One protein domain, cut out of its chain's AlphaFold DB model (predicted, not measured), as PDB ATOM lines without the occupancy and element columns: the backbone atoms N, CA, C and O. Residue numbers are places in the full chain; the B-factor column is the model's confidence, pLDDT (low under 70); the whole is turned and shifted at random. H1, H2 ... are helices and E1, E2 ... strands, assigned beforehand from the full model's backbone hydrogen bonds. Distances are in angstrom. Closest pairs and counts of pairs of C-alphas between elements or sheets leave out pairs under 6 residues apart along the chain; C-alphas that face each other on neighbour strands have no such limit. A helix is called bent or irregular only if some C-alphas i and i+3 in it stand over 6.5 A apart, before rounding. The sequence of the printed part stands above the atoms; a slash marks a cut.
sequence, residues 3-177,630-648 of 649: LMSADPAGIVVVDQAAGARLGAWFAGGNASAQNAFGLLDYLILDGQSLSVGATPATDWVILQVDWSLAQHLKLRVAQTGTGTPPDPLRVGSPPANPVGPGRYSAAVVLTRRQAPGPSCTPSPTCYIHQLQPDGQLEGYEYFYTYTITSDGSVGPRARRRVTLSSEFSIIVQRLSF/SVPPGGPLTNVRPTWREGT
ATOM      1  N   LEU A   3     186.851 178.686 269.306       88.19
ATOM      2  CA  LEU A   3     187.508 177.373 269.120       88.19
ATOM      3  C   LEU A   3     187.984 176.702 270.427       88.19
ATOM      4  O   LEU A   3     188.155 175.493 270.465       88.19
ATOM      5  N   MET A   4     188.199 177.478 271.489       88.38
ATOM      6  CA  MET A   4     188.659 176.984 272.790       88.38
ATOM      7  C   MET A   4     187.515 176.868 273.809       88.38
ATOM      8  O   MET A   4     187.787 176.728 274.994       88.38
ATOM      9  N   SER A   5     186.249 176.958 273.371       84.50
ATOM     10  CA  SER A   5     185.057 176.925 274.238       84.50
ATOM     11  C   SER A   5     185.061 178.005 275.338       84.50
ATOM     12  O   SER A   5     184.426 177.857 276.377       84.50
ATOM     13  N   ALA A   6     185.792 179.101 275.116       82.69
ATOM     14  CA  ALA A   6     185.923 180.187 276.088       82.69
ATOM     15  C   ALA A   6     184.823 181.248 275.924       82.69
ATOM     16  O   ALA A   6     184.273 181.730 276.907       82.69
ATOM     17  N   ASP A   7     184.499 181.616 274.676       82.62
ATOM     18  CA  ASP A   7     183.427 182.572 274.371       82.62
ATOM     19  C   ASP A   7     182.922 182.418 272.915       82.62
ATOM     20  O   ASP A   7     183.724 182.600 271.980       82.62
ATOM     21  N   PRO A   8     181.630 182.081 272.710       79.00
ATOM     22  CA  PRO A   8     180.717 181.580 273.744       79.00
ATOM     23  C   PRO A   8     181.168 180.189 274.227       79.00
ATOM     24  O   PRO A   8     181.842 179.453 273.504       79.00
ATOM     25  N   ALA A   9     180.824 179.828 275.462       75.06
ATOM     26  CA  ALA A   9     181.157 178.518 276.015       75.06
ATOM     27  C   ALA A   9     180.246 177.411 275.459       75.06
ATOM     28  O   ALA A   9     179.083 177.650 275.139       75.06
ATOM     29  N   GLY A  10     180.770 176.187 275.353       73.75
ATOM     30  CA  GLY A  10     179.985 174.986 275.036       73.75
ATOM     31  C   GLY A  10     179.582 174.808 273.567       73.75
ATOM     32  O   GLY A  10     178.862 173.862 273.259       73.75
ATOM     33  N   ILE A  11     180.040 175.674 272.655       80.12
ATOM     34  CA  ILE A  11     179.753 175.559 271.209       80.12
ATOM     35  C   ILE A  11     180.732 174.654 270.449       80.12
ATOM     36  O   ILE A  11     180.481 174.300 269.299       80.12
ATOM     37  N   VAL A  12     181.865 174.315 271.068       86.50
ATOM     38  CA  VAL A  12     182.865 173.409 270.494       86.50
ATOM     39  C   VAL A  12     182.559 172.005 270.953       86.50
ATOM     40  O   VAL A  12     182.355 171.776 272.146       86.50
ATOM     41  N   VAL A  13     182.609 171.062 270.021       86.75
ATOM     42  CA  VAL A  13     182.571 169.649 270.366       86.75
ATOM     43  C   VAL A  13     183.941 169.022 270.186       86.75
ATOM     44  O   VAL A  13     184.653 169.309 269.228       86.75
ATOM     45  N   VAL A  14     184.313 168.166 271.131       89.31
ATOM     46  CA  VAL A  14     185.505 167.331 271.030       89.31
ATOM     47  C   VAL A  14     185.092 166.015 270.380       89.31
ATOM     48  O   VAL A  14     184.247 165.294 270.916       89.31
ATOM     49  N   ASP A  15     185.675 165.709 269.227       87.62
ATOM     50  CA  ASP A  15     185.477 164.437 268.534       87.62
ATOM     51  C   ASP A  15     185.858 163.257 269.456       87.62
ATOM     52  O   ASP A  15     186.910 163.266 270.107       87.62
ATOM     53  N   GLN A  16     185.006 162.225 269.517       81.69
ATOM     54  CA  GLN A  16     185.203 161.058 270.388       81.69
ATOM     55  C   GLN A  16     186.524 160.322 270.111       81.69
ATOM     56  O   GLN A  16     187.134 159.771 271.035       81.69
ATOM     57  N   ALA A  17     187.015 160.349 268.870       85.50
ATOM     58  CA  ALA A  17     188.277 159.734 268.479       85.50
ATOM     59  C   ALA A  17     189.500 160.376 269.161       85.50
ATOM     60  O   ALA A  17     190.567 159.750 269.213       85.50
ATOM     61  N   ALA A  18     189.363 161.583 269.727       88.88
ATOM     62  CA  ALA A  18     190.397 162.192 270.557       88.88
ATOM     63  C   ALA A  18     190.677 161.362 271.817       88.88
ATOM     64  O   ALA A  18     191.832 161.239 272.222       88.88
ATOM     65  N   GLY A  19     189.649 160.743 272.409       86.06
ATOM     66  CA  GLY A  19     189.745 160.067 273.703       86.06
ATOM     67  C   GLY A  19     190.816 158.982 273.763       86.06
ATOM     68  O   GLY A  19     191.610 158.944 274.698       86.06
ATOM     69  N   ALA A  20     190.908 158.148 272.724       84.88
ATOM     70  CA  ALA A  20     191.920 157.092 272.631       84.88
ATOM     71  C   ALA A  20     193.356 157.626 272.434       84.88
ATOM     72  O   ALA A  20     194.319 156.863 272.513       84.88
ATOM     73  N   ARG A  21     193.516 158.924 272.151       92.12
ATOM     74  CA  ARG A  21     194.793 159.567 271.810       92.12
ATOM     75  C   ARG A  21     195.338 160.452 272.925       92.12
ATOM     76  O   ARG A  21     196.545 160.679 272.947       92.12
ATOM     77  N   LEU A  22     194.495 160.902 273.859       92.44
ATOM     78  CA  LEU A  22     194.887 161.824 274.935       92.44
ATOM     79  C   LEU A  22     196.092 161.311 275.737       92.44
ATOM     80  O   LEU A  22     197.090 162.020 275.866       92.44
ATOM     81  N   GLY A  23     196.060 160.051 276.182       91.00
ATOM     82  CA  GLY A  23     197.175 159.441 276.914       91.00
ATOM     83  C   GLY A  23     198.471 159.355 276.096       91.00
ATOM     84  O   GLY A  23     199.559 159.605 276.619       91.00
ATOM     85  N   ALA A  24     198.367 159.077 274.791       94.19
ATOM     86  CA  ALA A  24     199.518 159.047 273.887       94.19
ATOM     87  C   ALA A  24     200.099 160.450 273.653       94.19
ATOM     88  O   ALA A  24     201.317 160.607 273.598       94.19
ATOM     89  N   TRP A  25     199.252 161.479 273.560       97.19
ATOM     90  CA  TRP A  25     199.699 162.867 273.464       97.19
ATOM     91  C   TRP A  25     200.339 163.363 274.758       97.19
ATOM     92  O   TRP A  25     201.319 164.096 274.678       97.19
ATOM     93  N   PHE A  26     199.839 162.942 275.922       96.00
ATOM     94  CA  PHE A  26     200.438 163.226 277.229       96.00
ATOM     95  C   PHE A  26     201.790 162.523 277.440       96.00
ATOM     96  O   PHE A  26     202.660 163.063 278.129       96.00
ATOM     97  N   ALA A  27     201.978 161.341 276.843       96.12
ATOM     98  CA  ALA A  27     203.242 160.602 276.806       96.12
ATOM     99  C   ALA A  27     203.890 160.379 278.190       96.12
ATOM    100  O   ALA A  27     205.104 160.524 278.354       96.12
ATOM    101  N   GLY A  28     203.080 160.066 279.208       92.25
ATOM    102  CA  GLY A  28     203.557 159.814 280.575       92.25
ATOM    103  C   GLY A  28     204.208 161.028 281.254       92.25
ATOM    104  O   GLY A  28     204.990 160.862 282.186       92.25
ATOM    105  N   GLY A  29     203.942 162.242 280.763       94.75
ATOM    106  CA  GLY A  29     204.531 163.474 281.286       94.75
ATOM    107  C   GLY A  29     205.866 163.851 280.650       94.75
ATOM    108  O   GLY A  29     206.429 164.889 281.010       94.75
ATOM    109  N   ASN A  30     206.367 163.055 279.697       97.12
ATOM    110  CA  ASN A  30     207.631 163.326 279.025       97.12
ATOM    111  C   ASN A  30     207.485 164.455 278.004       97.12
ATOM    112  O   ASN A  30     207.056 164.245 276.869       97.12
ATOM    113  N   ALA A  31     207.921 165.651 278.397       96.31
ATOM    114  CA  ALA A  31     207.804 166.869 277.604       96.31
ATOM    115  C   ALA A  31     208.362 166.755 276.170       96.31
ATOM    116  O   ALA A  31     207.821 167.394 275.271       96.31
ATOM    117  N   SER A  32     209.405 165.952 275.916       95.12
ATOM    118  CA  SER A  32     209.963 165.795 274.559       95.12
ATOM    119  C   SER A  32     209.134 164.879 273.655       95.12
ATOM    120  O   SER A  32     209.302 164.904 272.439       95.12
ATOM    121  N   ALA A  33     208.276 164.044 274.242       97.06
ATOM    122  CA  ALA A  33     207.398 163.115 273.535       97.06
ATOM    123  C   ALA A  33     205.944 163.615 273.456       97.06
ATOM    124  O   ALA A  33     205.131 163.016 272.754       97.06
ATOM    125  N   GLN A  34     205.618 164.720 274.134       98.19
ATOM    126  CA  GLN A  34     204.268 165.267 274.172       98.19
ATOM    127  C   GLN A  34     203.850 165.919 272.855       98.19
ATOM    128  O   GLN A  34     204.539 166.796 272.332       98.19
ATOM    129  N   ASN A  35     202.662 165.560 272.365       97.88
ATOM    130  CA  ASN A  35     202.039 166.220 271.219       97.88
ATOM    131  C   ASN A  35     201.062 167.307 271.687       97.88
ATOM    132  O   ASN A  35     199.854 167.091 271.774       97.88
ATOM    133  N   ALA A  36     201.604 168.491 271.976       96.94
ATOM    134  CA  ALA A  36     200.856 169.616 272.535       96.94
ATOM    135  C   ALA A  36     199.743 170.159 271.622       96.94
ATOM    136  O   ALA A  36     198.859 170.842 272.117       96.94
ATOM    137  N   PHE A  37     199.754 169.884 270.316       97.75
ATOM    138  CA  PHE A  37     198.760 170.426 269.378       97.75
ATOM    139  C   PHE A  37     197.853 169.360 268.759       97.75
ATOM    140  O   PHE A  37     196.941 169.717 268.019       97.75
ATOM    141  N   GLY A  38     198.063 168.076 269.073       96.19
ATOM    142  CA  GLY A  38     197.292 166.972 268.491       96.19
ATOM    143  C   GLY A  38     195.783 167.083 268.728       96.19
ATOM    144  O   GLY A  38     195.007 166.700 267.862       96.19
ATOM    145  N   LEU A  39     195.367 167.685 269.849       95.94
ATOM    146  CA  LEU A  39     193.957 167.923 270.170       95.94
ATOM    147  C   LEU A  39     193.253 168.848 269.160       95.94
ATOM    148  O   LEU A  39     192.060 168.685 268.933       95.94
ATOM    149  N   LEU A  40     193.967 169.794 268.532       95.56
ATOM    150  CA  LEU A  40     193.357 170.805 267.656       95.56
ATOM    151  C   LEU A  40     192.691 170.211 266.408       95.56
ATOM    152  O   LEU A  40     191.740 170.799 265.901       95.56
ATOM    153  N   ASP A  41     193.164 169.051 265.945       94.06
ATOM    154  CA  ASP A  41     192.575 168.315 264.818       94.06
ATOM    155  C   ASP A  41     191.185 167.732 265.148       94.06
ATOM    156  O   ASP A  41     190.436 167.361 264.249       94.06
ATOM    157  N   TYR A  42     190.833 167.666 266.437       93.38
ATOM    158  CA  TYR A  42     189.629 167.014 266.961       93.38
ATOM    159  C   TYR A  42     188.632 167.998 267.587       93.38
ATOM    160  O   TYR A  42     187.632 167.582 268.173       93.38
ATOM    161  N   LEU A  43     188.899 169.303 267.495       92.44
ATOM    162  CA  LEU A  43     187.964 170.338 267.925       92.44
ATOM    163  C   LEU A  43     187.051 170.702 266.754       92.44
ATOM    164  O   LEU A  43     187.522 171.209 265.736       92.44
ATOM    165  N   ILE A  44     185.752 170.455 266.916       88.88
ATOM    166  CA  ILE A  44     184.718 170.713 265.917       88.88
ATOM    167  C   ILE A  44     183.941 171.968 266.318       88.88
ATOM    168  O   ILE A  44     183.333 172.028 267.386       88.88
ATOM    169  N   LEU A  45     183.938 172.965 265.439       88.31
ATOM    170  CA  LEU A  45     183.177 174.202 265.564       88.31
ATOM    171  C   LEU A  45     182.372 174.416 264.277       88.31
ATOM    172  O   LEU A  45     182.947 174.458 263.194       88.31
ATOM    173  N   ASP A  46     181.047 174.527 264.389       83.31
ATOM    174  CA  ASP A  46     180.116 174.619 263.248       83.31
ATOM    175  C   ASP A  46     180.286 173.492 262.208       83.31
ATOM    176  O   ASP A  46     180.222 173.722 260.996       83.31
ATOM    177  N   GLY A  47     180.551 172.271 262.684       80.38
ATOM    178  CA  GLY A  47     180.792 171.102 261.830       80.38
ATOM    179  C   GLY A  47     182.141 171.118 261.103       80.38
ATOM    180  O   GLY A  47     182.336 170.344 260.170       80.38
ATOM    181  N   GLN A  48     183.071 171.996 261.490       84.38
ATOM    182  CA  GLN A  48     184.414 172.078 260.914       84.38
ATOM    183  C   GLN A  48     185.494 171.857 261.967       84.38
ATOM    184  O   GLN A  48     185.393 172.365 263.081       84.38
ATOM    185  N   SER A  49     186.565 171.172 261.576       86.88
ATOM    186  CA  SER A  49     187.785 171.025 262.365       86.88
ATOM    187  C   SER A  49     188.976 171.702 261.689       86.88
ATOM    188  O   SER A  49     188.952 172.040 260.500       86.88
ATOM    189  N   LEU A  50     190.038 171.930 262.462       90.81
ATOM    190  CA  LEU A  50     191.329 172.312 261.898       90.81
ATOM    191  C   LEU A  50     192.056 171.076 261.349       90.81
ATOM    192  O   LEU A  50     191.846 169.960 261.806       90.81
ATOM    193  N   SER A  51     192.950 171.285 260.383       91.38
ATOM    194  CA  SER A  51     193.882 170.259 259.891       91.38
ATOM    195  C   SER A  51     195.317 170.712 260.151       91.38
ATOM    196  O   SER A  51     195.998 171.243 259.275       91.38
ATOM    197  N   VAL A  52     195.736 170.588 261.405       95.06
ATOM    198  CA  VAL A  52     197.058 170.938 261.930       95.06
ATOM    199  C   VAL A  52     198.075 169.833 261.648       95.06
ATOM    200  O   VAL A  52     199.190 170.144 261.226       95.06
ATOM    201  N   GLY A  53     197.718 168.563 261.878       94.19
ATOM    202  CA  GLY A  53     198.615 167.421 261.652       94.19
ATOM    203  C   GLY A  53     199.872 167.464 262.528       94.19
ATOM    204  O   GLY A  53     200.982 167.199 262.059       94.19
ATOM    205  N   ALA A  54     199.718 167.869 263.789       95.94
ATOM    206  CA  ALA A  54     200.843 168.119 264.682       95.94
ATOM    207  C   ALA A  54     201.569 166.838 265.122       95.94
ATOM    208  O   ALA A  54     200.970 165.775 265.294       95.94
ATOM    209  N   THR A  55     202.866 166.971 265.396       96.75
ATOM    210  CA  THR A  55     203.716 165.911 265.963       96.75
ATOM    211  C   THR A  55     204.307 166.370 267.300       96.75
ATOM    212  O   THR A  55     204.274 167.566 267.594       96.75
ATOM    213  N   PRO A  56     204.936 165.481 268.095       97.31
ATOM    214  CA  PRO A  56     205.657 165.895 269.302       97.31
ATOM    215  C   PRO A  56     206.755 166.949 269.083       97.31
ATOM    216  O   PRO A  56     207.152 167.642 270.020       97.31
ATOM    217  N   ALA A  57     207.255 167.093 267.851       96.62
ATOM    218  CA  ALA A  57     208.254 168.100 267.507       96.62
ATOM    219  C   ALA A  57     207.654 169.496 267.263       96.62
ATOM    220  O   ALA A  57     208.393 170.471 267.301       96.62
ATOM    221  N   THR A  58     206.347 169.611 267.008       98.31
ATOM    222  CA  THR A  58     205.697 170.882 266.662       98.31
ATOM    223  C   THR A  58     205.744 171.861 267.841       98.31
ATOM    224  O   THR A  58     205.163 171.601 268.894       98.31
ATOM    225  N   ASP A  59     206.411 173.003 267.657       98.06
ATOM    226  CA  ASP A  59     206.525 174.072 268.659       98.06
ATOM    227  C   ASP A  59     205.429 175.129 268.511       98.06
ATOM    228  O   ASP A  59     204.969 175.695 269.506       98.06
ATOM    229  N   TRP A  60     204.983 175.381 267.279       98.38
ATOM    230  CA  TRP A  60     204.014 176.430 266.984       98.38
ATOM    231  C   TRP A  60     203.107 176.106 265.792       98.38
ATOM    232  O   TRP A  60     203.449 175.312 264.910       98.38
ATOM    233  N   VAL A  61     201.953 176.778 265.759       98.19
ATOM    234  CA  VAL A  61     200.944 176.730 264.691       98.19
ATOM    235  C   VAL A  61     200.565 178.160 264.302       98.19
ATOM    236  O   VAL A  61     200.180 178.950 265.163       98.19
ATOM    237  N   ILE A  62     200.656 178.496 263.013       98.06
ATOM    238  CA  ILE A  62     200.194 179.773 262.451       98.06
ATOM    239  C   ILE A  62     198.803 179.577 261.852       98.06
ATOM    240  O   ILE A  62     198.605 178.754 260.955       98.06
ATOM    241  N   LEU A  63     197.855 180.381 262.326       96.56
ATOM    242  CA  LEU A  63     196.460 180.405 261.908       96.56
ATOM    243  C   LEU A  63     196.148 181.766 261.276       96.56
ATOM    244  O   LEU A  63     196.220 182.795 261.943       96.56
ATOM    245  N   GLN A  64     195.791 181.800 259.997       96.19
ATOM    246  CA  GLN A  64     195.342 183.025 259.333       96.19
ATOM    247  C   GLN A  64     193.891 183.334 259.695       96.19
ATOM    248  O   GLN A  64     193.066 182.425 259.802       96.19
ATOM    249  N   VAL A  65     193.583 184.621 259.855       95.50
ATOM    250  CA  VAL A  65     192.235 185.094 260.174       95.50
ATOM    251  C   VAL A  65     191.493 185.453 258.886       95.50
ATOM    252  O   VAL A  65     191.904 186.369 258.167       95.50
ATOM    253  N   ASP A  66     190.385 184.763 258.624       93.69
ATOM    254  CA  ASP A  66     189.518 184.982 257.467       93.69
ATOM    255  C   ASP A  66     188.080 185.307 257.896       93.69
ATOM    256  O   ASP A  66     187.297 184.428 258.264       93.69
ATOM    257  N   TRP A  67     187.718 186.588 257.815       91.75
ATOM    258  CA  TRP A  67     186.373 187.068 258.135       91.75
ATOM    259  C   TRP A  67     185.364 186.897 256.997       91.75
ATOM    260  O   TRP A  67     184.182 187.150 257.214       91.75
ATOM    261  N   SER A  68     185.789 186.446 255.810       89.25
ATOM    262  CA  SER A  68     184.870 186.145 254.702       89.25
ATOM    263  C   SER A  68     184.080 184.849 254.910       89.25
ATOM    264  O   SER A  68     183.055 184.638 254.264       89.25
ATOM    265  N   LEU A  69     184.531 183.986 255.825       87.12
ATOM    266  CA  LEU A  69     183.826 182.768 256.210       87.12
ATOM    267  C   LEU A  69     182.506 183.115 256.915       87.12
ATOM    268  O   LEU A  69     182.476 184.023 257.741       87.12
ATOM    269  N   ALA A  70     181.422 182.386 256.635       77.19
ATOM    270  CA  ALA A  70     180.122 182.607 257.287       77.19
ATOM    271  C   ALA A  70     180.054 182.026 258.717       77.19
ATOM    272  O   ALA A  70     179.357 182.568 259.566       77.19
ATOM    273  N   GLN A  71     180.823 180.970 258.994       82.69
ATOM    274  CA  GLN A  71     180.858 180.230 260.269       82.69
ATOM    275  C   GLN A  71     181.627 180.969 261.374       82.69
ATOM    276  O   GLN A  71     182.401 181.878 261.083       82.69
ATOM    277  N   HIS A  72     181.471 180.580 262.637       84.12
ATOM    278  CA  HIS A  72     182.247 181.083 263.774       84.12
ATOM    279  C   HIS A  72     183.739 180.729 263.678       84.12
ATOM    280  O   HIS A  72     184.578 181.495 264.162       84.12
ATOM    281  N   LEU A  73     184.106 179.618 263.027       89.06
ATOM    282  CA  LEU A  73     185.508 179.276 262.777       89.06
ATOM    283  C   LEU A  73     186.124 180.207 261.715       89.06
ATOM    284  O   LEU A  73     186.048 179.965 260.516       89.06
ATOM    285  N   LYS A  74     186.776 181.289 262.160       91.94
ATOM    286  CA  LYS A  74     187.464 182.268 261.288       91.94
ATOM    287  C   LYS A  74     188.949 181.967 261.053       91.94
ATOM    288  O   LYS A  74     189.688 182.845 260.614       91.94
ATOM    289  N   LEU A  75     189.420 180.778 261.422       92.56
ATOM    290  CA  LEU A  75     190.843 180.435 261.456       92.56
ATOM    291  C   LEU A  75     191.170 179.385 260.399       92.56
ATOM    292  O   LEU A  75     190.483 178.373 260.300       92.56
ATOM    293  N   ARG A  76     192.247 179.603 259.642       92.56
ATOM    294  CA  ARG A  76     192.793 178.624 258.692       92.56
ATOM    295  C   ARG A  76     194.233 178.298 259.037       92.56
ATOM    296  O   ARG A  76     195.037 179.210 259.218       92.56
ATOM    297  N   VAL A  77     194.567 177.013 259.095       94.50
ATOM    298  CA  VAL A  77     195.952 176.575 259.303       94.50
ATOM    299  C   VAL A  77     196.791 177.005 258.103       94.50
ATOM    300  O   VAL A  77     196.478 176.657 256.969       94.50
ATOM    301  N   ALA A  78     197.844 177.782 258.354       95.56
ATOM    302  CA  ALA A  78     198.771 178.230 257.320       95.56
ATOM    303  C   ALA A  78     200.065 177.417 257.334       95.56
ATOM    304  O   ALA A  78     200.534 176.982 256.285       95.56
ATOM    305  N   GLN A  79     200.649 177.219 258.518       96.19
ATOM    306  CA  GLN A  79     201.892 176.470 258.682       96.19
ATOM    307  C   GLN A  79     202.068 176.015 260.133       96.19
ATOM    308  O   GLN A  79     201.641 176.699 261.063       96.19
ATOM    309  N   THR A  80     202.759 174.895 260.323       97.38
ATOM    310  CA  THR A  80     203.294 174.444 261.612       97.38
ATOM    311  C   THR A  80     204.818 174.373 261.536       97.38
ATOM    312  O   THR A  80     205.391 174.280 260.445       97.38
ATOM    313  N   GLY A  81     205.503 174.424 262.675       97.19
ATOM    314  CA  GLY A  81     206.956 174.306 262.667       97.19
ATOM    315  C   GLY A  81     207.588 174.151 264.037       97.19
ATOM    316  O   GLY A  81     206.903 173.988 265.047       97.19
ATOM    317  N   THR A  82     208.917 174.159 264.032       97.12
ATOM    318  CA  THR A  82     209.774 174.018 265.212       97.12
ATOM    319  C   THR A  82     210.571 175.305 265.453       97.12
ATOM    320  O   THR A  82     210.687 176.153 264.563       97.12
ATOM    321  N   GLY A  83     211.103 175.483 266.659       95.56
ATOM    322  CA  GLY A  83     211.885 176.652 267.049       95.56
ATOM    323  C   GLY A  83     211.070 177.946 267.089       95.56
ATOM    324  O   GLY A  83     209.923 177.971 267.531       95.56
ATOM    325  N   THR A  84     211.677 179.051 266.658       95.44
ATOM    326  CA  THR A  84     211.028 180.370 266.653       95.44
ATOM    327  C   THR A  84     210.096 180.511 265.444       95.44
ATOM    328  O   THR A  84     210.542 180.272 264.320       95.44
ATOM    329  N   PRO A  85     208.829 180.926 265.632       95.94
ATOM    330  CA  PRO A  85     207.920 181.147 264.516       95.94
ATOM    331  C   PRO A  85     208.413 182.293 263.609       95.94
ATOM    332  O   PRO A  85     208.907 183.305 264.118       95.94
ATOM    333  N   PRO A  86     208.284 182.168 262.274       96.06
ATOM    334  CA  PRO A  86     208.540 183.268 261.344       96.06
ATOM    335  C   PRO A  86     207.494 184.388 261.502       96.06
ATOM    336  O   PRO A  86     206.496 184.222 262.201       96.06
ATOM    337  N   ASP A  87     207.691 185.522 260.813       94.31
ATOM    338  CA  ASP A  87     206.664 186.574 260.726       94.31
ATOM    339  C   ASP A  87     205.363 185.977 260.151       94.31
ATOM    340  O   ASP A  87     205.340 185.580 258.977       94.31
ATOM    341  N   PRO A  88     204.276 185.901 260.942       95.38
ATOM    342  CA  PRO A  88     203.090 185.148 260.559       95.38
ATOM    343  C   PRO A  88     202.315 185.801 259.411       95.38
ATOM    344  O   PRO A  88     201.530 185.125 258.751       95.38
ATOM    345  N   LEU A  89     202.559 187.085 259.123       94.62
ATOM    346  CA  LEU A  89     201.949 187.773 257.984       94.62
ATOM    347  C   LEU A  89     202.714 187.566 256.668       94.62
ATOM    348  O   LEU A  89     202.211 187.931 255.607       94.62
ATOM    349  N   ARG A  90     203.903 186.950 256.718       93.12
ATOM    350  CA  ARG A  90     204.693 186.561 255.534       93.12
ATOM    351  C   ARG A  90     204.541 185.087 255.160       93.12
ATOM    352  O   ARG A  90     205.071 184.663 254.135       93.12
ATOM    353  N   VAL A  91     203.847 184.310 255.986       91.56
ATOM    354  CA  VAL A  91     203.578 182.894 255.741       91.56
ATOM    355  C   VAL A  91     202.278 182.746 254.959       91.56
ATOM    356  O   VAL A  91     201.211 183.162 255.412       91.56
ATOM    357  N   GLY A  92     202.367 182.129 253.779       85.81
ATOM    358  CA  GLY A  92     201.239 181.985 252.862       85.81
ATOM    359  C   GLY A  92     200.759 183.338 252.328       85.81
ATOM    360  O   GLY A  92     201.558 184.205 251.979       85.81
ATOM    361  N   SER A  93     199.444 183.523 252.226       86.75
ATOM    362  CA  SER A  93     198.835 184.801 251.829       86.75
ATOM    363  C   SER A  93     197.628 185.106 252.719       86.75
ATOM    364  O   SER A  93     196.509 184.743 252.354       86.75
ATOM    365  N   PRO A  94     197.842 185.735 253.894       90.12
ATOM    366  CA  PRO A  94     196.760 186.060 254.811       90.12
ATOM    367  C   PRO A  94     195.676 186.897 254.114       90.12
ATOM    368  O   PRO A  94     196.011 187.879 253.441       90.12
ATOM    369  N   PRO A  95     194.386 186.560 254.281       93.69
ATOM    370  CA  PRO A  95     193.298 187.316 253.675       93.69
ATOM    371  C   PRO A  95     193.324 188.794 254.069       93.69
ATOM    372  O   PRO A  95     193.725 189.168 255.176       93.69
ATOM    373  N   ALA A  96     192.878 189.649 253.150       93.19
ATOM    374  CA  ALA A  96     192.635 191.057 253.423       93.19
ATOM    375  C   ALA A  96     191.189 191.236 253.902       93.19
ATOM    376  O   ALA A  96     190.248 191.174 253.114       93.19
ATOM    377  N   ASN A  97     191.024 191.476 255.196       95.31
ATOM    378  CA  ASN A  97     189.740 191.655 255.854       95.31
ATOM    379  C   ASN A  97     189.336 193.141 255.844       95.31
ATOM    380  O   ASN A  97     190.178 193.996 256.132       95.31
ATOM    381  N   PRO A  98     188.079 193.489 255.520       93.25
ATOM    382  CA  PRO A  98     187.623 194.877 255.540       93.25
ATOM    383  C   PRO A  98     187.547 195.427 256.975       93.25
ATOM    384  O   PRO A  98     187.130 194.728 257.894       93.25
ATOM    385  N   VAL A  99     187.919 196.697 257.171       89.50
ATOM    386  CA  VAL A  99     187.724 197.428 258.438       89.50
ATOM    387  C   VAL A  99     187.473 198.911 258.162       89.50
ATOM    388  O   VAL A  99     188.375 199.651 257.764       89.50
ATOM    389  N   GLY A 100     186.229 199.363 258.339       89.06
ATOM    390  CA  GLY A 100     185.823 200.721 257.960       89.06
ATOM    391  C   GLY A 100     186.216 201.047 256.504       89.06
ATOM    392  O   GLY A 100     185.906 200.258 255.615       89.06
ATOM    393  N   PRO A 101     186.920 202.167 256.230       90.12
ATOM    394  CA  PRO A 101     187.399 202.514 254.885       90.12
ATOM    395  C   PRO A 101     188.697 201.790 254.464       90.12
ATOM    396  O   PRO A 101     189.259 202.096 253.410       90.12
ATOM    397  N   GLY A 102     189.234 200.897 255.298       92.38
ATOM    398  CA  GLY A 102     190.507 200.213 255.084       92.38
ATOM    399  C   GLY A 102     190.397 198.696 255.044       92.38
ATOM    400  O   GLY A 102     189.319 198.111 254.948       92.38
ATOM    401  N   ARG A 103     191.562 198.057 255.130       94.31
ATOM    402  CA  ARG A 103     191.707 196.601 255.198       94.31
ATOM    403  C   ARG A 103     192.823 196.206 256.152       94.31
ATOM    404  O   ARG A 103     193.763 196.981 256.333       94.31
ATOM    405  N   TYR A 104     192.759 194.999 256.690       94.75
ATOM    406  CA  TYR A 104     193.832 194.419 257.487       94.75
ATOM    407  C   TYR A 104     194.059 192.944 257.174       94.75
ATOM    408  O   TYR A 104     193.136 192.225 256.801       94.75
ATOM    409  N   SER A 105     195.286 192.490 257.379       95.94
ATOM    410  CA  SER A 105     195.641 191.074 257.372       95.94
ATOM    411  C   SER A 105     196.068 190.682 258.773       95.94
ATOM    412  O   SER A 105     196.851 191.398 259.388       95.94
ATOM    413  N   ALA A 106     195.541 189.571 259.284       96.31
ATOM    414  CA  ALA A 106     195.831 189.118 260.637       96.31
ATOM    415  C   ALA A 106     196.128 187.620 260.690       96.31
ATOM    416  O   ALA A 106     195.580 186.828 259.920       96.31
ATOM    417  N   ALA A 107     196.977 187.248 261.641       97.31
ATOM    418  CA  ALA A 107     197.309 185.869 261.946       97.31
ATOM    419  C   ALA A 107     197.484 185.680 263.458       97.31
ATOM    420  O   ALA A 107     197.933 186.584 264.165       97.31
ATOM    421  N   VAL A 108     197.128 184.494 263.937       95.81
ATOM    422  CA  VAL A 108     197.331 184.022 265.305       95.81
ATOM    423  C   VAL A 108     198.434 182.973 265.280       95.81
ATOM    424  O   VAL A 108     198.363 182.014 264.520       95.81
ATOM    425  N   VAL A 109     199.443 183.136 266.124       97.50
ATOM    426  CA  VAL A 109     200.462 182.123 266.388       97.50
ATOM    427  C   VAL A 109     200.151 181.500 267.735       97.50
ATOM    428  O   VAL A 109     200.151 182.209 268.739       97.50
ATOM    429  N   LEU A 110     199.885 180.198 267.761       96.81
ATOM    430  CA  LEU A 110     199.853 179.411 268.991       96.81
ATOM    431  C   LEU A 110     201.228 178.781 269.198       96.81
ATOM    432  O   LEU A 110     201.815 178.260 268.253       96.81
ATOM    433  N   THR A 111     201.755 178.822 270.415       97.62
ATOM    434  CA  THR A 111     203.037 178.200 270.774       97.62
ATOM    435  C   THR A 111     202.857 177.389 272.048       97.62
ATOM    436  O   THR A 111     202.214 177.852 272.990       97.62
ATOM    437  N   ARG A 112     203.394 176.167 272.081       96.06
ATOM    438  CA  ARG A 112     203.308 175.303 273.265       96.06
ATOM    439  C   ARG A 112     204.098 175.916 274.420       96.06
ATOM    440  O   ARG A 112     205.160 176.496 274.207       96.06
ATOM    441  N   ARG A 113     203.600 175.776 275.646       94.56
ATOM    442  CA  ARG A 113     204.229 176.337 276.849       94.56
ATOM    443  C   ARG A 113     204.394 175.250 277.901       94.56
ATOM    444  O   ARG A 113     203.449 174.520 278.159       94.56
ATOM    445  N   GLN A 114     205.570 175.124 278.507       94.75
ATOM    446  CA  GLN A 114     205.721 174.201 279.631       94.75
ATOM    447  C   GLN A 114     205.187 174.829 280.920       94.75
ATOM    448  O   GLN A 114     205.414 176.011 281.173       94.75
ATOM    449  N   ALA A 115     204.532 174.023 281.749       93.31
ATOM    450  CA  ALA A 115     204.082 174.393 283.084       93.31
ATOM    451  C   ALA A 115     204.544 173.344 284.109       93.31
ATOM    452  O   ALA A 115     204.625 172.159 283.758       93.31
ATOM    453  N   PRO A 116     204.865 173.743 285.354       93.44
ATOM    454  CA  PRO A 116     205.205 172.798 286.408       93.44
ATOM    455  C   PRO A 116     203.972 172.007 286.845       93.44
ATOM    456  O   PRO A 116     202.916 172.600 287.042       93.44
ATOM    457  N   GLY A 117     204.099 170.694 287.018       89.19
ATOM    458  CA  GLY A 117     202.971 169.853 287.421       89.19
ATOM    459  C   GLY A 117     203.397 168.486 287.954       89.19
ATOM    460  O   GLY A 117     204.433 167.965 287.539       89.19
ATOM    461  N   PRO A 118     202.608 167.874 288.855       87.62
ATOM    462  CA  PRO A 118     202.951 166.596 289.486       87.62
ATOM    463  C   PRO A 118     202.957 165.420 288.502       87.62
ATOM    464  O   PRO A 118     203.590 164.403 288.761       87.62
ATOM    465  N   SER A 119     202.271 165.554 287.364       90.44
ATOM    466  CA  SER A 119     202.259 164.548 286.302       90.44
ATOM    467  C   SER A 119     203.451 164.666 285.343       90.44
ATOM    468  O   SER A 119     203.554 163.871 284.415       90.44
ATOM    469  N   CYS A 120     204.316 165.676 285.488       93.75
ATOM    470  CA  CYS A 120     205.461 165.872 284.602       93.75
ATOM    471  C   CYS A 120     206.629 164.976 285.024       93.75
ATOM    472  O   CYS A 120     207.086 165.028 286.165       93.75
ATOM    473  N   THR A 121     207.122 164.152 284.097       92.81
ATOM    474  CA  THR A 121     208.264 163.257 284.335       92.81
ATOM    475  C   THR A 121     209.102 163.110 283.060       92.81
ATOM    476  O   THR A 121     208.542 163.084 281.971       92.81
ATOM    477  N   PRO A 122     210.446 163.028 283.122       93.31
ATOM    478  CA  PRO A 122     211.305 163.187 284.299       93.31
ATOM    479  C   PRO A 122     211.560 164.660 284.678       93.31
ATOM    480  O   PRO A 122     212.179 164.932 285.702       93.31
ATOM    481  N   SER A 123     211.128 165.609 283.841       92.94
ATOM    482  CA  SER A 123     211.239 167.052 284.095       92.94
ATOM    483  C   SER A 123     210.130 167.521 285.042       92.94
ATOM    484  O   SER A 123     209.008 167.037 284.907       92.94
ATOM    485  N   PRO A 124     210.374 168.513 285.924       93.88
ATOM    486  CA  PRO A 124     209.317 169.113 286.741       93.88
ATOM    487  C   PRO A 124     208.287 169.899 285.914       93.88
ATOM    488  O   PRO A 124     207.242 170.267 286.444       93.88
ATOM    489  N   THR A 125     208.577 170.183 284.639       96.06
ATOM    490  CA  THR A 125     207.719 170.934 283.716       96.06
ATOM    491  C   THR A 125     207.432 170.147 282.440       96.06
ATOM    492  O   THR A 125     208.308 169.465 281.902       96.06
ATOM    493  N   CYS A 126     206.210 170.277 281.927       96.81
ATOM    494  CA  CYS A 126     205.751 169.642 280.693       96.81
ATOM    495  C   CYS A 126     204.608 170.453 280.046       96.81
ATOM    496  O   CYS A 126     204.115 171.410 280.642       96.81
ATOM    497  N   TYR A 127     204.247 170.147 278.797       97.00
ATOM    498  CA  TYR A 127     203.262 170.888 277.985       97.00
ATOM    499  C   TYR A 127     201.814 170.444 278.200       97.00
ATOM    500  O   TYR A 127     200.889 171.198 277.903       97.00
ATOM    501  N   ILE A 128     201.634 169.205 278.658       96.94
ATOM    502  CA  ILE A 128     200.336 168.603 278.951       96.94
ATOM    503  C   ILE A 128     200.408 168.000 280.347       96.94
ATOM    504  O   ILE A 128     201.326 167.222 280.625       96.94
ATOM    505  N   HIS A 129     199.457 168.332 281.213       94.00
ATOM    506  CA  HIS A 129     199.300 167.668 282.507       94.00
ATOM    507  C   HIS A 129     198.195 166.626 282.424       94.00
ATOM    508  O   HIS A 129     197.172 166.858 281.785       94.00
ATOM    509  N   GLN A 130     198.398 165.487 283.080       90.25
ATOM    510  CA  GLN A 130     197.318 164.550 283.353       90.25
ATOM    511  C   GLN A 130     196.684 164.952 284.681       90.25
ATOM    512  O   GLN A 130     197.362 164.989 285.710       90.25
ATOM    513  N   LEU A 131     195.391 165.252 284.651       85.56
ATOM    514  CA  LEU A 131     194.616 165.510 285.854       85.56
ATOM    515  C   LEU A 131     194.299 164.153 286.493       85.56
ATOM    516  O   LEU A 131     193.833 163.234 285.814       85.56
ATOM    517  N   GLN A 132     194.636 163.984 287.774       67.75
ATOM    518  CA  GLN A 132     194.416 162.711 288.462       67.75
ATOM    519  C   GLN A 132     192.906 162.451 288.590       67.75
ATOM    520  O   GLN A 132     192.189 163.357 289.009       67.75
ATOM    521  N   PRO A 133     192.408 161.241 288.261       60.72
ATOM    522  CA  PRO A 133     191.026 160.869 288.532       60.72
ATOM    523  C   PRO A 133     190.891 160.604 290.028       60.72
ATOM    524  O   PRO A 133     191.102 159.506 290.537       60.72
ATOM    525  N   ASP A 134     190.598 161.666 290.749       56.66
ATOM    526  CA  ASP A 134     190.639 161.778 292.197       56.66
ATOM    527  C   ASP A 134     189.215 161.596 292.776       56.66
ATOM    528  O   ASP A 134     188.762 162.282 293.689       56.66
ATOM    529  N   GLY A 135     188.460 160.670 292.170       55.41
ATOM    530  CA  GLY A 135     186.995 160.627 292.243       55.41
ATOM    531  C   GLY A 135     186.305 161.433 291.140       55.41
ATOM    532  O   GLY A 135     185.086 161.328 291.003       55.41
ATOM    533  N   GLN A 136     187.080 162.178 290.346       62.19
ATOM    534  CA  GLN A 136     186.637 162.974 289.202       62.19
ATOM    535  C   GLN A 136     186.949 162.310 287.852       62.19
ATOM    536  O   GLN A 136     187.623 161.283 287.757       62.19
ATOM    537  N   LEU A 137     186.421 162.919 286.789       72.12
ATOM    538  CA  LEU A 137     186.513 162.461 285.403       72.12
ATOM    539  C   LEU A 137     187.942 162.591 284.854       72.12
ATOM    540  O   LEU A 137     188.637 163.557 285.162       72.12
ATOM    541  N   GLU A 138     188.355 161.651 283.993       80.38
ATOM    542  CA  GLU A 138     189.627 161.721 283.257       80.38
ATOM    543  C   GLU A 138     189.781 163.087 282.571       80.38
ATOM    544  O   GLU A 138     188.887 163.517 281.839       80.38
ATOM    545  N   GLY A 139     190.924 163.749 282.763       88.25
ATOM    546  CA  GLY A 139     191.181 165.046 282.151       88.25
ATOM    547  C   GLY A 139     192.652 165.296 281.853       88.25
ATOM    548  O   GLY A 139     193.543 164.760 282.513       88.25
ATOM    549  N   TYR A 140     192.897 166.136 280.851       92.69
ATOM    550  CA  TYR A 140     194.230 166.602 280.488       92.69
ATOM    551  C   TYR A 140     194.209 168.108 280.282       92.69
ATOM    552  O   TYR A 140     193.318 168.639 279.616       92.69
ATOM    553  N   GLU A 141     195.209 168.790 280.825       93.94
ATOM    554  CA  GLU A 141     195.364 170.232 280.675       93.94
ATOM    555  C   GLU A 141     196.493 170.555 279.698       93.94
ATOM    556  O   GLU A 141     197.605 170.052 279.842       93.94
ATOM    557  N   TYR A 142     196.207 171.405 278.712       94.94
ATOM    558  CA  TYR A 142     197.139 171.823 277.668       94.94
ATOM    559  C   TYR A 142     197.519 173.286 277.856       94.94
ATOM    560  O   TYR A 142     196.642 174.140 277.991       94.94
ATOM    561  N   PHE A 143     198.815 173.588 277.801       94.25
ATOM    562  CA  PHE A 143     199.337 174.928 278.068       94.25
ATOM    563  C   PHE A 143     199.910 175.588 276.811       94.25
ATOM    564  O   PHE A 143     200.780 175.039 276.127       94.25
ATOM    565  N   TYR A 144     199.483 176.826 276.554       93.44
ATOM    566  CA  TYR A 144     199.864 177.581 275.367       93.44
ATOM    567  C   TYR A 144     200.211 179.036 275.675       93.44
ATOM    568  O   TYR A 144     199.819 179.620 276.686       93.44
ATOM    569  N   THR A 145     200.900 179.645 274.722       92.00
ATOM    570  CA  THR A 145     200.881 181.089 274.499       92.00
ATOM    571  C   THR A 145     200.234 181.375 273.152       92.00
ATOM    572  O   THR A 145     200.289 180.545 272.238       92.00
ATOM    573  N   TYR A 146     199.609 182.544 273.019       91.94
ATOM    574  CA  TYR A 146     199.151 183.044 271.731       91.94
ATOM    575  C   TYR A 146     199.745 184.417 271.434       91.94
ATOM    576  O   TYR A 146     199.934 185.240 272.329       91.94
ATOM    577  N   THR A 147     199.998 184.676 270.154       93.44
ATOM    578  CA  THR A 147     200.329 186.001 269.630       93.44
ATOM    579  C   THR A 147     199.481 186.301 268.402       93.44
ATOM    580  O   THR A 147     199.556 185.590 267.407       93.44
ATOM    581  N   ILE A 148     198.683 187.363 268.445       93.19
ATOM    582  CA  ILE A 148     197.921 187.878 267.307       93.19
ATOM    583  C   ILE A 148     198.711 189.028 266.694       93.19
ATOM    584  O   ILE A 148     199.025 189.992 267.386       93.19
ATOM    585  N   THR A 149     199.017 188.946 265.403       95.31
ATOM    586  CA  THR A 149     199.636 190.040 264.640       95.31
ATOM    587  C   THR A 149     198.674 190.500 263.556       95.31
ATOM    588  O   THR A 149     198.102 189.666 262.856       95.31
ATOM    589  N   SER A 150     198.485 191.812 263.425       94.94
ATOM    590  CA  SER A 150     197.598 192.429 262.438       94.94
ATOM    591  C   SER A 150     198.266 193.629 261.772       94.94
ATOM    592  O   SER A 150     198.704 194.547 262.464       94.94
ATOM    593  N   ASP A 151     198.289 193.638 260.439       94.38
ATOM    594  CA  ASP A 151     198.707 194.779 259.626       94.38
ATOM    595  C   ASP A 151     197.491 195.437 258.991       94.38
ATOM    596  O   ASP A 151     196.869 194.881 258.085       94.38
ATOM    597  N   GLY A 152     197.165 196.641 259.453       92.19
ATOM    598  CA  GLY A 152     196.086 197.465 258.922       92.19
ATOM    599  C   GLY A 152     196.585 198.509 257.930       92.19
ATOM    600  O   GLY A 152     197.681 199.055 258.071       92.19
ATOM    601  N   SER A 153     195.754 198.839 256.942       91.44
ATOM    602  CA  SER A 153     196.000 199.926 255.995       91.44
ATOM    603  C   SER A 153     194.723 200.686 255.626       91.44
ATOM    604  O   SER A 153     193.671 200.083 255.413       91.44
ATOM    605  N   VAL A 154     194.822 202.015 255.524       91.19
ATOM    606  CA  VAL A 154     193.748 202.913 255.063       91.19
ATOM    607  C   VAL A 154     194.337 203.907 254.059       91.19
ATOM    608  O   VAL A 154     195.291 204.631 254.361       91.19
ATOM    609  N   GLY A 155     193.774 203.963 252.849       78.38
ATOM    610  CA  GLY A 155     194.307 204.805 251.775       78.38
ATOM    611  C   GLY A 155     195.762 204.459 251.395       78.38
ATOM    612  O   GLY A 155     196.275 203.401 251.755       78.38
ATOM    613  N   PRO A 156     196.467 205.328 250.648       74.88
ATOM    614  CA  PRO A 156     197.784 204.995 250.095       74.88
ATOM    615  C   PRO A 156     198.946 205.063 251.102       74.88
ATOM    616  O   PRO A 156     200.035 204.590 250.782       74.88
ATOM    617  N   ARG A 157     198.764 205.672 252.287       77.44
ATOM    618  CA  ARG A 157     199.878 206.029 253.195       77.44
ATOM    619  C   ARG A 157     199.726 205.595 254.652       77.44
ATOM    620  O   ARG A 157     200.743 205.493 255.328       77.44
ATOM    621  N   ALA A 158     198.517 205.343 255.157       84.00
ATOM    622  CA  ALA A 158     198.362 204.925 256.547       84.00
ATOM    623  C   ALA A 158     198.510 203.406 256.639       84.00
ATOM    624  O   ALA A 158     197.692 202.672 256.084       84.00
ATOM    625  N   ARG A 159     199.554 202.944 257.331       89.06
ATOM    626  CA  ARG A 159     199.762 201.536 257.676       89.06
ATOM    627  C   ARG A 159     200.150 201.424 259.146       89.06
ATOM    628  O   ARG A 159     200.895 202.272 259.632       89.06
ATOM    629  N   ARG A 160     199.656 200.402 259.839       89.69
ATOM    630  CA  ARG A 160     200.012 200.114 261.236       89.69
ATOM    631  C   ARG A 160     200.106 198.615 261.457       89.69
ATOM    632  O   ARG A 160     199.229 197.895 260.985       89.69
ATOM    633  N   ARG A 161     201.116 198.190 262.216       92.38
ATOM    634  CA  ARG A 161     201.186 196.843 262.785       92.38
ATOM    635  C   ARG A 161     200.755 196.878 264.243       92.38
ATOM    636  O   ARG A 161     201.176 197.754 264.999       92.38
ATOM    637  N   VAL A 162     199.937 195.909 264.621       91.12
ATOM    638  CA  VAL A 162     199.450 195.687 265.978       91.12
ATOM    639  C   VAL A 162     199.764 194.254 266.381       91.12
ATOM    640  O   VAL A 162     199.413 193.322 265.659       91.12
ATOM    641  N   THR A 163     200.379 194.085 267.551       91.56
ATOM    642  CA  THR A 163     200.617 192.766 268.147       91.56
ATOM    643  C   THR A 163     199.956 192.658 269.517       91.56
ATOM    644  O   THR A 163     200.011 193.598 270.312       91.56
ATOM    645  N   LEU A 164     199.342 191.502 269.769       88.81
ATOM    646  CA  LEU A 164     198.657 191.115 270.996       88.81
ATOM    647  C   LEU A 164     199.207 189.776 271.481       88.81
ATOM    648  O   LEU A 164     199.212 188.842 270.687       88.81
ATOM    649  N   SER A 165     199.583 189.628 272.749       88.38
ATOM    650  CA  SER A 165     200.061 188.334 273.266       88.38
ATOM    651  C   SER A 165     199.557 188.050 274.678       88.38
ATOM    652  O   SER A 165     199.382 188.985 275.462       88.38
ATOM    653  N   SER A 166     199.335 186.769 274.988       87.50
ATOM    654  CA  SER A 166     199.075 186.266 276.345       87.50
ATOM    655  C   SER A 166     199.347 184.755 276.443       87.50
ATOM    656  O   SER A 166     199.654 184.094 275.447       87.50
ATOM    657  N   GLU A 167     199.216 184.208 277.648       88.00
ATOM    658  CA  GLU A 167     199.247 182.772 277.943       88.00
ATOM    659  C   GLU A 167     197.847 182.270 278.301       88.00
ATOM    660  O   GLU A 167     197.026 183.041 278.794       88.00
ATOM    661  N   PHE A 168     197.577 180.988 278.065       88.31
ATOM    662  CA  PHE A 168     196.339 180.334 278.487       88.31
ATOM    663  C   PHE A 168     196.524 178.819 278.614       88.31
ATOM    664  O   PHE A 168     197.504 178.252 278.118       88.31
ATOM    665  N   SER A 169     195.552 178.160 279.231       91.38
ATOM    666  CA  SER A 169     195.396 176.712 279.160       91.38
ATOM    667  C   SER A 169     193.948 176.321 278.901       91.38
ATOM    668  O   SER A 169     193.021 177.115 279.074       91.38
ATOM    669  N   ILE A 170     193.772 175.090 278.434       91.31
ATOM    670  CA  ILE A 170     192.471 174.453 278.236       91.31
ATOM    671  C   ILE A 170     192.503 173.067 278.861       91.31
ATOM    672  O   ILE A 170     193.531 172.387 278.816       91.31
ATOM    673  N   ILE A 171     191.372 172.641 279.405       90.75
ATOM    674  CA  ILE A 171     191.188 171.284 279.903       90.75
ATOM    675  C   ILE A 171     190.241 170.560 278.958       90.75
ATOM    676  O   ILE A 171     189.116 171.005 278.721       90.75
ATOM    677  N   VAL A 172     190.701 169.423 278.440       91.62
ATOM    678  CA  VAL A 172     189.826 168.421 277.834       91.62
ATOM    679  C   VAL A 172     189.478 167.404 278.909       91.62
ATOM    680  O   VAL A 172     190.361 166.747 279.464       91.62
ATOM    681  N   GLN A 173     188.193 167.303 279.233       87.88
ATOM    682  CA  GLN A 173     187.706 166.448 280.310       87.88
ATOM    683  C   GLN A 173     186.651 165.492 279.776       87.88
ATOM    684  O   GLN A 173     185.752 165.890 279.034       87.88
ATOM    685  N   ARG A 174     186.764 164.217 280.147       87.38
ATOM    686  CA  ARG A 174     185.745 163.210 279.865       87.38
ATOM    687  C   ARG A 174     184.452 163.605 280.563       87.38
ATOM    688  O   ARG A 174     184.486 164.162 281.652       87.38
ATOM    689  N   LEU A 175     183.311 163.312 279.957       87.25
ATOM    690  CA  LEU A 175     182.006 163.626 280.534       87.25
ATOM    691  C   LEU A 175     181.414 162.434 281.287       87.25
ATOM    692  O   LEU A 175     181.524 161.291 280.840       87.25
ATOM    693  N   SER A 176     180.742 162.719 282.404       89.06
ATOM    694  CA  SER A 176     179.952 161.747 283.170       89.06
ATOM    695  C   SER A 176     178.629 161.445 282.470       89.06
ATOM    696  O   SER A 176     178.039 162.333 281.848       89.06
ATOM    697  N   PHE A 177     178.113 160.224 282.634       91.12
ATOM    698  CA  PHE A 177     176.730 159.913 282.259       91.12
ATOM    699  C   PHE A 177     175.705 160.684 283.102       91.12
ATOM    700  O   PHE A 177     174.592 160.915 282.636       91.12
ATOM    701  N   SER A 630     193.394 175.858 284.267       78.94
ATOM    702  CA  SER A 630     193.866 176.528 285.472       78.94
ATOM    703  C   SER A 630     194.416 177.916 285.138       78.94
ATOM    704  O   SER A 630     195.207 178.093 284.212       78.94
ATOM    705  N   VAL A 631     193.960 178.925 285.886       58.75
ATOM    706  CA  VAL A 631     194.253 180.340 285.619       58.75
ATOM    707  C   VAL A 631     195.776 180.566 285.613       58.75
ATOM    708  O   VAL A 631     196.406 180.470 286.672       58.75
ATOM    709  N   PRO A 632     196.405 180.886 284.462       54.84
ATOM    710  CA  PRO A 632     197.811 181.262 284.432       54.84
ATOM    711  C   PRO A 632     198.003 182.656 285.056       54.84
ATOM    712  O   PRO A 632     197.033 183.398 285.228       54.84
ATOM    713  N   PRO A 633     199.252 183.097 285.309       47.09
ATOM    714  CA  PRO A 633     199.530 184.458 285.784       47.09
ATOM    715  C   PRO A 633     198.949 185.589 284.899       47.09
ATOM    716  O   PRO A 633     198.939 186.741 285.328       47.09
ATOM    717  N   GLY A 634     198.482 185.283 283.677       46.03
ATOM    718  CA  GLY A 634     197.853 186.206 282.721       46.03
ATOM    719  C   GLY A 634     196.314 186.241 282.699       46.03
ATOM    720  O   GLY A 634     195.768 187.064 281.965       46.03
ATOM    721  N   GLY A 635     195.612 185.419 283.491       55.88
ATOM    722  CA  GLY A 635     194.137 185.371 283.532       55.88
ATOM    723  C   GLY A 635     193.482 184.378 282.545       55.88
ATOM    724  O   GLY A 635     194.200 183.724 281.789       55.88
ATOM    725  N   PRO A 636     192.138 184.228 282.579       65.56
ATOM    726  CA  PRO A 636     191.363 183.355 281.671       65.56
ATOM    727  C   PRO A 636     191.535 183.739 280.189       65.56
ATOM    728  O   PRO A 636     192.131 184.759 279.899       65.56
ATOM    729  N   LEU A 637     191.039 182.970 279.209       72.31
ATOM    730  CA  LEU A 637     191.092 183.407 277.793       72.31
ATOM    731  C   LEU A 637     190.201 184.635 277.548       72.31
ATOM    732  O   LEU A 637     190.449 185.430 276.637       72.31
ATOM    733  N   THR A 638     189.152 184.765 278.355       67.62
ATOM    734  CA  THR A 638     188.216 185.887 278.367       67.62
ATOM    735  C   THR A 638     188.680 187.005 279.304       67.62
ATOM    736  O   THR A 638     189.464 186.794 280.222       67.62
ATOM    737  N   ASN A 639     188.203 188.236 279.085       63.66
ATOM    738  CA  ASN A 639     188.382 189.372 280.007       63.66
ATOM    739  C   ASN A 639     189.837 189.759 280.372       63.66
ATOM    740  O   ASN A 639     190.055 190.546 281.296       63.66
ATOM    741  N   VAL A 640     190.839 189.281 279.629       63.28
ATOM    742  CA  VAL A 640     192.244 189.691 279.797       63.28
ATOM    743  C   VAL A 640     192.443 191.105 279.273       63.28
ATOM    744  O   VAL A 640     191.871 191.492 278.255       63.28
ATOM    745  N   ARG A 641     193.321 191.872 279.930       62.94
ATOM    746  CA  ARG A 641     193.916 193.089 279.361       62.94
ATOM    747  C   ARG A 641     195.211 192.712 278.645       62.94
ATOM    748  O   ARG A 641     196.252 192.626 279.295       62.94
ATOM    749  N   PRO A 642     195.177 192.446 277.338       64.06
ATOM    750  CA  PRO A 642     196.345 191.941 276.645       64.06
ATOM    751  C   PRO A 642     197.435 193.011 276.529       64.06
ATOM    752  O   PRO A 642     197.153 194.208 276.422       64.06
ATOM    753  N   THR A 643     198.697 192.584 276.486       70.19
ATOM    754  CA  THR A 643     199.795 193.502 276.177       70.19
ATOM    755  C   THR A 643     199.778 193.821 274.691       70.19
ATOM    756  O   THR A 643     199.996 192.937 273.859       70.19
ATOM    757  N   TRP A 644     199.524 195.084 274.366       71.56
ATOM    758  CA  TRP A 644     199.516 195.585 273.001       71.56
ATOM    759  C   TRP A 644     200.786 196.376 272.687       71.56
ATOM    760  O   TRP A 644     201.278 197.137 273.524       71.56
ATOM    761  N   ARG A 645     201.308 196.213 271.466       78.75
ATOM    762  CA  ARG A 645     202.401 197.031 270.925       78.75
ATOM    763  C   ARG A 645     202.078 197.498 269.510       78.75
ATOM    764  O   ARG A 645     201.612 196.714 268.683       78.75
ATOM    765  N   GLU A 646     202.376 198.768 269.247       77.81
ATOM    766  CA  GLU A 646     202.287 199.381 267.922       77.81
ATOM    767  C   GLU A 646     203.649 199.300 267.221       77.81
ATOM    768  O   GLU A 646     204.693 199.542 267.834       77.81
ATOM    769  N   GLY A 647     203.649 198.933 265.941       74.06
ATOM    770  CA  GLY A 647     204.860 198.746 265.147       74.06
ATOM    771  C   GLY A 647     204.743 199.318 263.738       74.06
ATOM    772  O   GLY A 647     203.651 199.627 263.249       74.06
ATOM    773  N   THR A 648     205.893 199.439 263.072       70.75
ATOM    774  CA  THR A 648     205.937 199.744 261.636       70.75
ATOM    775  C   THR A 648     205.746 198.430 260.858       70.75
ATOM    776  O   THR A 648     206.456 197.475 261.174       70.75
TER     777      THR A 648
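This is residues 3 to 177 and 630 to 648 of the 649 residues of the protein "DUF4900 domain-containing protein" of Firmicutes bacterium (UniProt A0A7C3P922). A long, strongly twisted antiparallel sheet is built round two very long strands, E7 and E8, with the helix H1 crossing over one end of it and the far end formed by the hairpin turns of E4 and E5 and of E7 and E8. E5 runs beside E7, the hairpin of E2 and E3 widens the sheet beyond E5, and the short strand E9 lies along the other edge, beside E8; the small H2 packs on H1. The printed part has 194 residues with two named helices and nine named strands; along the chain the helices H1 and H2 come first and the strands E1 to E9 follow, and the sheet of eight strands is branched, its neighbour pairs antiparallel, with E5 and E7 each having three neighbours. The class is mixed, helices and strands, with under half of the residues in named elements. The whole is compact by its radius of gyration of the C-alphas, 17.7 A, yet elongated in outline, with spans of 61 by 34 by 30 A.

Start at Leu 3; residues 3 to 15 hold no named element. Find C-alpha 16 at (185.203, 161.058, 270.388); from there H1 runs over residues 16 to 29, 22.3 A long, and it is irregular, with C-alphas 25 and 28 8.6 A apart. Next come H2, residues 38 to 42, and E1, residues 43 to 45. H2 is neither bent nor irregular, but only just: C-alphas 38 and 41 are 6.1 A apart. Read on to E2, residues 60 to 65, E3, residues 75 to 81, and E4, residues 97 to 99. E5, residues 102 to 112, is 33.4 A long, and E6 is residues 128 to 131. E7, residues 139 to 154, is 46.6 A long. E8, residues 158 to 176, is the longest strand at 54.0 A; it starts at C-alpha 158 (198.362, 204.925, 256.547) and bends by 52 degrees at residue 167. After the cut, E9, residues 643 to 647, ends at C-alpha 647 (204.860, 198.746, 265.147).

Begin with E7 and E8, an antiparallel hairpin, where N 148 and O 164 are 2.7 A apart, within hydrogen-bond range. E6, E7 and E8 form a meander, each strand the antiparallel neighbour of the one before; between E6 and E7, N 129 and O 141 are 2.9 A apart. Beside E7, E5 and E6 lie on one side and E8 on the other side; N 109 of E5 is 2.8 A from O 147. Beside E5, E2 and E4 lie on one side and E7 on the other side: look for N 63 and O 108 at 2.8 A, and N 97 and O 104 at 2.8 A. E3 is an edge strand beside E2, with N 62 and O 79 at 2.8 A. E9 is an edge strand beside E8, with N 647 and O 161 at 2.9 A. H1 is on the sheet at a height of 8.9 A, over E6, E7 and, only just, with 3 C-alphas, E8; it runs across the strands, at 69 degrees to E6 on the local plane. The closest C-alphas of H1 and E6 are those of Phe 26 and Ile 128, 5.6 A apart. H1 and H2 touch, their closest C-alphas being those of Ala 18 and Tyr 42, 6.1 A apart. H2 is not on the sheet, and E1 pairs with no named strand, though its residues 43 to 44 pair with residues 13 to 14. In H1, 4 of 10 O i to N i+4 pairs are within hydrogen-bond range and 7 of 11 O i to N i+3 pairs; in H2, 0 of 1 and 1 of 2.

The two C-alphas farthest apart are those of Gly 135 and Pro 156, 62.1 A. Residues 178 to 629 are cut out, and C-alphas 177 and 630 are 24.1 A apart across the cut. The links E1 to E2, E3 to E4 and E5 to E6 are long. The mean pLDDT of the printed part is 88.1; look for values under 70 at residues 132 to 136, 631 to 636 and 638 to 642.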